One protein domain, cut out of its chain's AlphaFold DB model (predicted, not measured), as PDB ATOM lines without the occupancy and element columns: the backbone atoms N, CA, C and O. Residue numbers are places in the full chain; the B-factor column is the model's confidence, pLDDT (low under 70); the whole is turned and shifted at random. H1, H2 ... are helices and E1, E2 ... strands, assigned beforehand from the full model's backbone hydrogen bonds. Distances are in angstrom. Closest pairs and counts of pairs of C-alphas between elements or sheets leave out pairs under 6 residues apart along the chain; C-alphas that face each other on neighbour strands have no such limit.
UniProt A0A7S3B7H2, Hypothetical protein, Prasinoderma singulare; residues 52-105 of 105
ATOM      1  N   LEU A  52      27.471 -10.205 -36.713       88.56
ATOM      2  CA  LEU A  52      26.975 -10.315 -38.080       88.56
ATOM      3  C   LEU A  52      26.542 -11.766 -38.335       88.56
ATOM      4  O   LEU A  52      27.410 -12.645 -38.334       88.56
ATOM      5  N   PRO A  53      25.253 -12.054 -38.623       93.75
ATOM      6  CA  PRO A  53      24.771 -13.427 -38.797       93.75
ATOM      7  C   PRO A  53      25.588 -14.287 -39.782       93.75
ATOM      8  O   PRO A  53      25.860 -15.446 -39.460       93.75
ATOM      9  N   PRO A  54      26.061 -13.763 -40.936       92.44
ATOM     10  CA  PRO A  54      26.930 -14.528 -41.833       92.44
ATOM     11  C   PRO A  54      28.276 -14.918 -41.203       92.44
ATOM     12  O   PRO A  54      28.755 -16.030 -41.416       92.44
ATOM     13  N   VAL A  55      28.875 -14.036 -40.395       92.38
ATOM     14  CA  VAL A  55      30.144 -14.302 -39.695       92.38
ATOM     15  C   VAL A  55      29.933 -15.343 -38.599       92.38
ATOM     16  O   VAL A  55      30.717 -16.286 -38.492       92.38
ATOM     17  N   CYS A  56      28.838 -15.233 -37.843       94.25
ATOM     18  CA  CYS A  56      28.459 -16.212 -36.826       94.25
ATOM     19  C   CYS A  56      28.273 -17.612 -37.427       94.25
ATOM     20  O   CYS A  56      28.727 -18.590 -36.838       94.25
ATOM     21  N   ALA A  57      27.660 -17.719 -38.611       96.31
ATOM     22  CA  ALA A  57      27.491 -18.997 -39.300       96.31
ATOM     23  C   ALA A  57      28.840 -19.637 -39.679       96.31
ATOM     24  O   ALA A  57      29.040 -20.831 -39.447       96.31
ATOM     25  N   VAL A  58      29.783 -18.849 -40.209       95.38
ATOM     26  CA  VAL A  58      31.124 -19.335 -40.576       95.38
ATOM     27  C   VAL A  58      31.906 -19.765 -39.336       95.38
ATOM     28  O   VAL A  58      32.346 -20.911 -39.250       95.38
ATOM     29  N   VAL A  59      32.056 -18.873 -38.353       95.00
ATOM     30  CA  VAL A  59      32.839 -19.150 -37.139       95.00
ATOM     31  C   VAL A  59      32.200 -20.282 -36.330       95.00
ATOM     32  O   VAL A  59      32.898 -21.200 -35.901       95.00
ATOM     33  N   GLY A  60      30.874 -20.275 -36.188       96.56
ATOM     34  CA  GLY A  60      30.123 -21.323 -35.501       96.56
ATOM     35  C   GLY A  60      30.279 -22.690 -36.167       96.56
ATOM     36  O   GLY A  60      30.536 -23.675 -35.477       96.56
ATOM     37  N   GLY A  61      30.208 -22.755 -37.500       96.88
ATOM     38  CA  GLY A  61      30.447 -23.988 -38.253       96.88
ATOM     39  C   GLY A  61      31.867 -24.528 -38.065       96.88
ATOM     40  O   GLY A  61      32.049 -25.721 -37.815       96.88
ATOM     41  N   MET A  62      32.871 -23.647 -38.109       94.69
ATOM     42  CA  MET A  62      34.272 -24.022 -37.892       94.69
ATOM     43  C   MET A  62      34.503 -24.579 -36.483       94.69
ATOM     44  O   MET A  62      35.082 -25.656 -36.333       94.69
ATOM     45  N   VAL A  63      34.007 -23.891 -35.450       94.81
ATOM     46  CA  VAL A  63      34.123 -24.344 -34.055       94.81
ATOM     47  C   VAL A  63      33.382 -25.666 -33.847       94.81
ATOM     48  O   VAL A  63      33.955 -26.601 -33.289       94.81
ATOM     49  N   ALA A  64      32.142 -25.785 -34.333       96.12
ATOM     50  CA  ALA A  64      31.348 -27.004 -34.194       96.12
ATOM     51  C   ALA A  64      32.061 -28.219 -34.802       96.12
ATOM     52  O   ALA A  64      32.118 -29.283 -34.183       96.12
ATOM     53  N   GLN A  65      32.666 -28.055 -35.979       94.00
ATOM     54  CA  GLN A  65      33.385 -29.135 -36.643       94.00
ATOM     55  C   GLN A  65      34.620 -29.590 -35.850       94.00
ATOM     56  O   GLN A  65      34.887 -30.791 -35.759       94.00
ATOM     57  N   GLU A  66      35.370 -28.662 -35.253       92.12
ATOM     58  CA  GLU A  66      36.514 -29.003 -34.396       92.12
ATOM     59  C   GLU A  66      36.079 -29.696 -33.100       92.12
ATOM     60  O   GLU A  66      36.692 -30.688 -32.699       92.12
ATOM     61  N   VAL A  67      34.972 -29.255 -32.497       93.62
ATOM     62  CA  VAL A  67      34.380 -29.915 -31.324       93.62
ATOM     63  C   VAL A  67      33.962 -31.348 -31.658       93.62
ATOM     64  O   VAL A  67      34.305 -32.273 -30.920       93.62
ATOM     65  N   VAL A  68      33.288 -31.572 -32.792       95.00
ATOM     66  CA  VAL A  68      32.894 -32.921 -33.233       95.00
ATOM     67  C   VAL A  68      34.118 -33.820 -33.409       95.00
ATOM     68  O   VAL A  68      34.105 -34.958 -32.932       95.00
ATOM     69  N   LYS A  69      35.196 -33.332 -34.039       91.50
ATOM     70  CA  LYS A  69      36.452 -34.093 -34.183       91.50
ATOM     71  C   LYS A  69      37.047 -34.462 -32.825       91.50
ATOM     72  O   LYS A  69      37.439 -35.610 -32.621       91.50
ATOM     73  N   ALA A  70      37.090 -33.508 -31.893       89.62
ATOM     74  CA  ALA A  70      37.657 -33.714 -30.565       89.62
ATOM     75  C   ALA A  70      36.861 -34.742 -29.743       89.62
ATOM     76  O   ALA A  70      37.444 -35.674 -29.192       89.62
ATOM     77  N   VAL A  71      35.531 -34.615 -29.702       92.88
ATOM     78  CA  VAL A  71      34.662 -35.483 -28.887       92.88
ATOM     79  C   VAL A  71      34.538 -36.882 -29.485       92.88
ATOM     80  O   VAL A  71      34.633 -37.876 -28.769       92.88
ATOM     81  N   SER A  72      34.353 -36.984 -30.804       94.88
ATOM     82  CA  SER A  72      34.183 -38.283 -31.466       94.88
ATOM     83  C   SER A  72      35.481 -39.082 -31.586       94.88
ATOM     84  O   SER A  72      35.429 -40.274 -31.891       94.88
ATOM     85  N   LYS A  73      36.639 -38.430 -31.392       85.94
ATOM     86  CA  LYS A  73      37.976 -38.966 -31.693       85.94
ATOM     87  C   LYS A  73      38.120 -39.435 -33.150       85.94
ATOM     88  O   LYS A  73      38.972 -40.267 -33.455       85.94
ATOM     89  N   LYS A  74      37.275 -38.924 -34.057       84.69
ATOM     90  CA  LYS A  74      37.318 -39.210 -35.494       84.69
ATOM     91  C   LYS A  74      37.849 -38.001 -36.250       84.69
ATOM     92  O   LYS A  74      37.373 -36.879 -36.095       84.69
ATOM     93  N   GLY A  75      38.827 -38.261 -37.111       82.00
ATOM     94  CA  GLY A  75      39.644 -37.213 -37.708       82.00
ATOM     95  C   GLY A  75      40.686 -36.689 -36.721       82.00
ATOM     96  O   GLY A  75      40.803 -37.155 -35.591       82.00
ATOM     97  N   ARG A  76      41.484 -35.722 -37.167       80.19
ATOM     98  CA  ARG A  76      42.471 -35.046 -36.322       80.19
ATOM     99  C   ARG A  76      42.040 -33.584 -36.183       80.19
ATOM    100  O   ARG A  76      41.969 -32.920 -37.222       80.19
ATOM    101  N   PRO A  77      41.736 -33.087 -34.972       79.50
ATOM    102  CA  PRO A  77      41.500 -31.663 -34.754       79.50
ATOM    103  C   PRO A  77      42.668 -30.831 -35.286       79.50
ATOM    104  O   PRO A  77      43.817 -31.276 -35.227       79.50
ATOM    105  N   MET A  78      42.403 -29.626 -35.781       76.25
ATOM    106  CA  MET A  78      43.441 -28.730 -36.300       76.25
ATOM    107  C   MET A  78      44.498 -28.418 -35.241       76.25
ATOM    108  O   MET A  78      45.686 -28.429 -35.566       76.25
ATOM    109  N   ALA A  79      44.099 -28.297 -33.972       68.38
ATOM    110  CA  ALA A  79      45.024 -28.154 -32.849       68.38
ATOM    111  C   ALA A  79      46.029 -29.310 -32.729       68.38
ATOM    112  O   ALA A  79      47.197 -29.088 -32.424       68.38
ATOM    113  N   ALA A  80      45.614 -30.539 -33.047       65.88
ATOM    114  CA  ALA A  80      46.491 -31.708 -33.031       65.88
ATOM    115  C   ALA A  80      47.348 -31.846 -34.305       65.88
ATOM    116  O   ALA A  80      48.345 -32.562 -34.290       65.88
ATOM    117  N   GLN A  81      46.964 -31.200 -35.415       69.00
ATOM    118  CA  GLN A  81      47.700 -31.268 -36.686       69.00
ATOM    119  C   GLN A  81      48.716 -30.137 -36.865       69.00
ATOM    120  O   GLN A  81      49.763 -30.350 -37.464       69.00
ATOM    121  N   THR A  82      48.392 -28.937 -36.384       68.12
ATOM    122  CA  THR A  82      49.138 -27.701 -36.682       68.12
ATOM    123  C   THR A  82      49.708 -27.030 -35.433       68.12
ATOM    124  O   THR A  82      50.308 -25.970 -35.543       68.12
ATOM    125  N   MET A  83      49.501 -27.615 -34.241       71.19
ATOM    126  CA  MET A  83      49.755 -26.967 -32.945       71.19
ATOM    127  C   MET A  83      49.099 -25.574 -32.812       71.19
ATOM    128  O   MET A  83      49.511 -24.770 -31.977       71.19
ATOM    129  N   ALA A  84      48.077 -25.269 -33.617       83.69
ATOM    130  CA  ALA A  84      47.341 -24.012 -33.555       83.69
ATOM    131  C   ALA A  84      46.212 -24.096 -32.527       83.69
ATOM    132  O   ALA A  84      45.424 -25.039 -32.520       83.69
ATOM    133  N   ASN A  85      46.105 -23.087 -31.674       87.75
ATOM    134  CA  ASN A  85      45.068 -22.991 -30.646       87.75
ATOM    135  C   ASN A  85      44.088 -21.834 -30.895       87.75
ATOM    136  O   ASN A  85      43.133 -21.686 -30.137       87.75
ATOM    137  N   ALA A  86      44.289 -21.052 -31.957       90.56
ATOM    138  CA  ALA A  86      43.403 -19.974 -32.362       90.56
ATOM    139  C   ALA A  86      43.038 -20.086 -33.848       90.56
ATOM    140  O   ALA A  86      43.861 -20.461 -34.689       90.56
ATOM    141  N   PHE A  87      41.797 -19.726 -34.166       92.69
ATOM    142  CA  PHE A  87      41.316 -19.531 -35.528       92.69
ATOM    143  C   PHE A  87      40.780 -18.105 -35.654       92.69
ATOM    144  O   PHE A  87      39.890 -17.712 -34.902       92.69
ATOM    145  N   PHE A  88      41.325 -17.348 -36.602       91.56
ATOM    146  CA  PHE A  88      40.902 -15.990 -36.930       91.56
ATOM    147  C   PHE A  88      40.189 -15.996 -38.276       91.56
ATOM    148  O   PHE A  88      40.681 -16.599 -39.230       91.56
ATOM    149  N   PHE A  89      39.053 -15.308 -38.364       92.69
ATOM    150  CA  PHE A  89      38.318 -15.136 -39.609       92.69
ATOM    151  C   PHE A  89      38.150 -13.649 -39.912       92.69
ATOM    152  O   PHE A  89      37.567 -12.919 -39.113       92.69
ATOM    153  N   ASP A  90      38.658 -13.229 -41.068       89.19
ATOM    154  CA  ASP A  90      38.435 -11.898 -41.621       89.19
ATOM    155  C   ASP A  90      37.370 -11.989 -42.718       89.19
ATOM    156  O   ASP A  90      37.561 -12.659 -43.736       89.19
ATOM    157  N   ALA A  91      36.234 -11.328 -42.499       88.12
ATOM    158  CA  ALA A  91      35.121 -11.315 -43.437       88.12
ATOM    159  C   ALA A  91      35.335 -10.357 -44.622       88.12
ATOM    160  O   ALA A  91      34.731 -10.571 -45.673       88.12
ATOM    161  N   PHE A  92      36.181  -9.332 -44.479       83.62
ATOM    162  CA  PHE A  92      36.515  -8.414 -45.571       83.62
ATOM    163  C   PHE A  92      37.395  -9.118 -46.602       83.62
ATOM    164  O   PHE A  92      37.086  -9.095 -47.793       83.62
ATOM    165  N   ASP A  93      38.421  -9.822 -46.122       85.31
ATOM    166  CA  ASP A  93      39.347 -10.591 -46.962       85.31
ATOM    167  C   ASP A  93      38.861 -12.024 -47.244       85.31
ATOM    168  O   ASP A  93      39.497 -12.768 -47.991       85.31
ATOM    169  N   GLN A  94      37.738 -12.429 -46.638       89.00
ATOM    170  CA  GLN A  94      37.152 -13.775 -46.718       89.00
ATOM    171  C   GLN A  94      38.155 -14.887 -46.375       89.00
ATOM    172  O   GLN A  94      38.169 -15.963 -46.980       89.00
ATOM    173  N   ARG A  95      39.017 -14.631 -45.387       92.00
ATOM    174  CA  ARG A  95      40.165 -15.479 -45.064       92.00
ATOM    175  C   ARG A  95      40.087 -16.018 -43.642       92.00
ATOM    176  O   ARG A  95      40.003 -15.267 -42.677       92.00
ATOM    177  N   GLY A  96      40.197 -17.341 -43.515       92.12
ATOM    178  CA  GLY A  96      40.415 -18.034 -42.245       92.12
ATOM    179  C   GLY A  96      41.893 -18.362 -42.039       92.12
ATOM    180  O   GLY A  96      42.530 -18.907 -42.941       92.12
ATOM    181  N   THR A  97      42.445 -18.053 -40.866       91.88
ATOM    182  CA  THR A  97      43.847 -18.332 -40.522       91.88
ATOM    183  C   THR A  97      43.938 -19.033 -39.173       91.88
ATOM    184  O   THR A  97      43.406 -18.554 -38.173       91.88
ATOM    185  N   TYR A  98      44.647 -20.158 -39.143       90.62
ATOM    186  CA  TYR A  98      45.039 -20.819 -37.903       90.62
ATOM    187  C   TYR A  98      46.339 -20.215 -37.386       90.62
ATOM    188  O   TYR A  98      47.278 -20.011 -38.154       90.62
ATOM    189  N   ALA A  99      46.393 -19.953 -36.086       89.94
ATOM    190  CA  ALA A  99      47.577 -19.429 -35.430       89.94
ATOM    191  C   ALA A  99      47.800 -20.112 -34.080       89.94
ATOM    192  O   ALA A  99      46.860 -20.541 -33.403       89.94
ATOM    193  N   THR A 100      49.065 -20.180 -33.681       89.19
ATOM    194  CA  THR A 100      49.458 -20.548 -32.324       89.19
ATOM    195  C   THR A 100      49.690 -19.269 -31.538       89.19
ATOM    196  O   THR A 100      50.622 -18.520 -31.822       89.19
ATOM    197  N   VAL A 101      48.837 -19.017 -30.552       87.06
ATOM    198  CA  VAL A 101      48.996 -17.938 -29.580       87.06
ATOM    199  C   VAL A 101      49.532 -18.553 -28.298       87.06
ATOM    200  O   VAL A 101      48.845 -19.315 -27.615       87.06
ATOM    201  N   THR A 102      50.784 -18.252 -27.980       84.00
ATOM    202  CA  THR A 102      51.405 -18.670 -26.725       84.00
ATOM    203  C   THR A 102      50.868 -17.832 -25.562       84.00
ATOM    204  O   THR A 102      50.736 -16.616 -25.717       84.00
ATOM    205  N   PRO A 103      50.583 -18.435 -24.394       77.38
ATOM    206  CA  PRO A 103      50.335 -17.658 -23.187       77.38
ATOM    207  C   PRO A 103      51.571 -16.815 -22.850       77.38
ATOM    208  O   PRO A 103      52.699 -17.276 -23.030       77.38
ATOM    209  N   ALA A 104      51.360 -15.590 -22.368       68.31
ATOM    210  CA  ALA A 104      52.434 -14.790 -21.790       68.31
ATOM    211  C   ALA A 104      52.884 -15.468 -20.484       68.31
ATOM    212  O   ALA A 104      52.081 -15.591 -19.557       68.31
ATOM    213  N   LEU A 105      54.119 -15.979 -20.462       47.03
ATOM    214  CA  LEU A 105      54.801 -16.480 -19.264       47.03
ATOM    215  C   LEU A 105      55.472 -15.326 -18.519       47.03
ATOM    216  O   LEU A 105      56.025 -14.441 -19.210       47.03
TER     217      LEU A 105
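What this domain is: This is residues 52 to 105 of the 105 residues of the protein "Hypothetical protein" of Prasinoderma singulare (UniProt A0A7S3B7H2). A small two-stranded hairpin, E1 and E2, stands loosely beside one long helix, H1, with E1 the strand nearer to the helix, while the short helix H2 sits by the end of the hairpin where E1 begins and E2 ends. The last residues, 102 to 105, run away from this body as a tail on the side far from H1. The printed part has 54 residues, with two named helices and two named strands in the order H1, H2, E1, E2 along the chain; the sheet has the order E1 - E2 and is antiparallel, and the class is mixed, helices and strands. The whole is only just loose, close to compact, with a radius of gyration of the C-alphas of 12.4 A, and its outline is flat, spanning 32 by 30 by 16 A.

Where its parts are: Strand E1 is residues 86 to 90, 13.3 A from first to last C-alpha, and begins at C-alpha 86 at (43.403, -19.974, -32.362). Strand E2 is residues 95 to 99, 12.8 A long, and ends at C-alpha 99 at (47.577, -19.429, -35.430). Helix H1 is residues 53 to 72, 27.6 A long, from C-alpha 53 at (24.771, -13.427, -38.797) to C-alpha 72 at (34.183, -38.283, -31.466). Helix H2 is residues 78 to 82, 5.8 A long.

How they stand to each other: E1 and E2 form a hairpin of antiparallel neighbour strands, with 159 degrees between their directions. C-alphas 87 and 98 face each other at 4.6 A, and so do C-alphas 89 and 96 at 4.4 A. Within hydrogen-bond range are N 88 and O 97 at 2.9 A, and N 97 and O 88 at 2.8 A. The closest C-alphas of H1 and E1 are those of Val 59 and Phe 89, 7.2 A apart. H1 has 9 pairs of C-alphas within 10 A with E1 and 3 with E2, made by its residues 55 to 63. H1 and E2 are apart. H2 and E2 are near each other, with 5 pairs of C-alphas within 10 A. H1 and H2 are close but not clearly touching; their closest C-alphas, those of Glu 66 and Met 78, are 7.2 A apart. In H1 and H2 every O i to N i+4 pair is within hydrogen-bond range.

The domain as a whole: The two C-alphas farthest apart are those of Pro 53 and Leu 105, at 36.0 A; Leu 105 is the chain's last residue. The printed part has no cut. The links H1 to H2, H2 to E1 and E1 to E2 are tight. The mean pLDDT of the printed part is 86.8, and residues 79 to 82 and 104 to 105 are under 70.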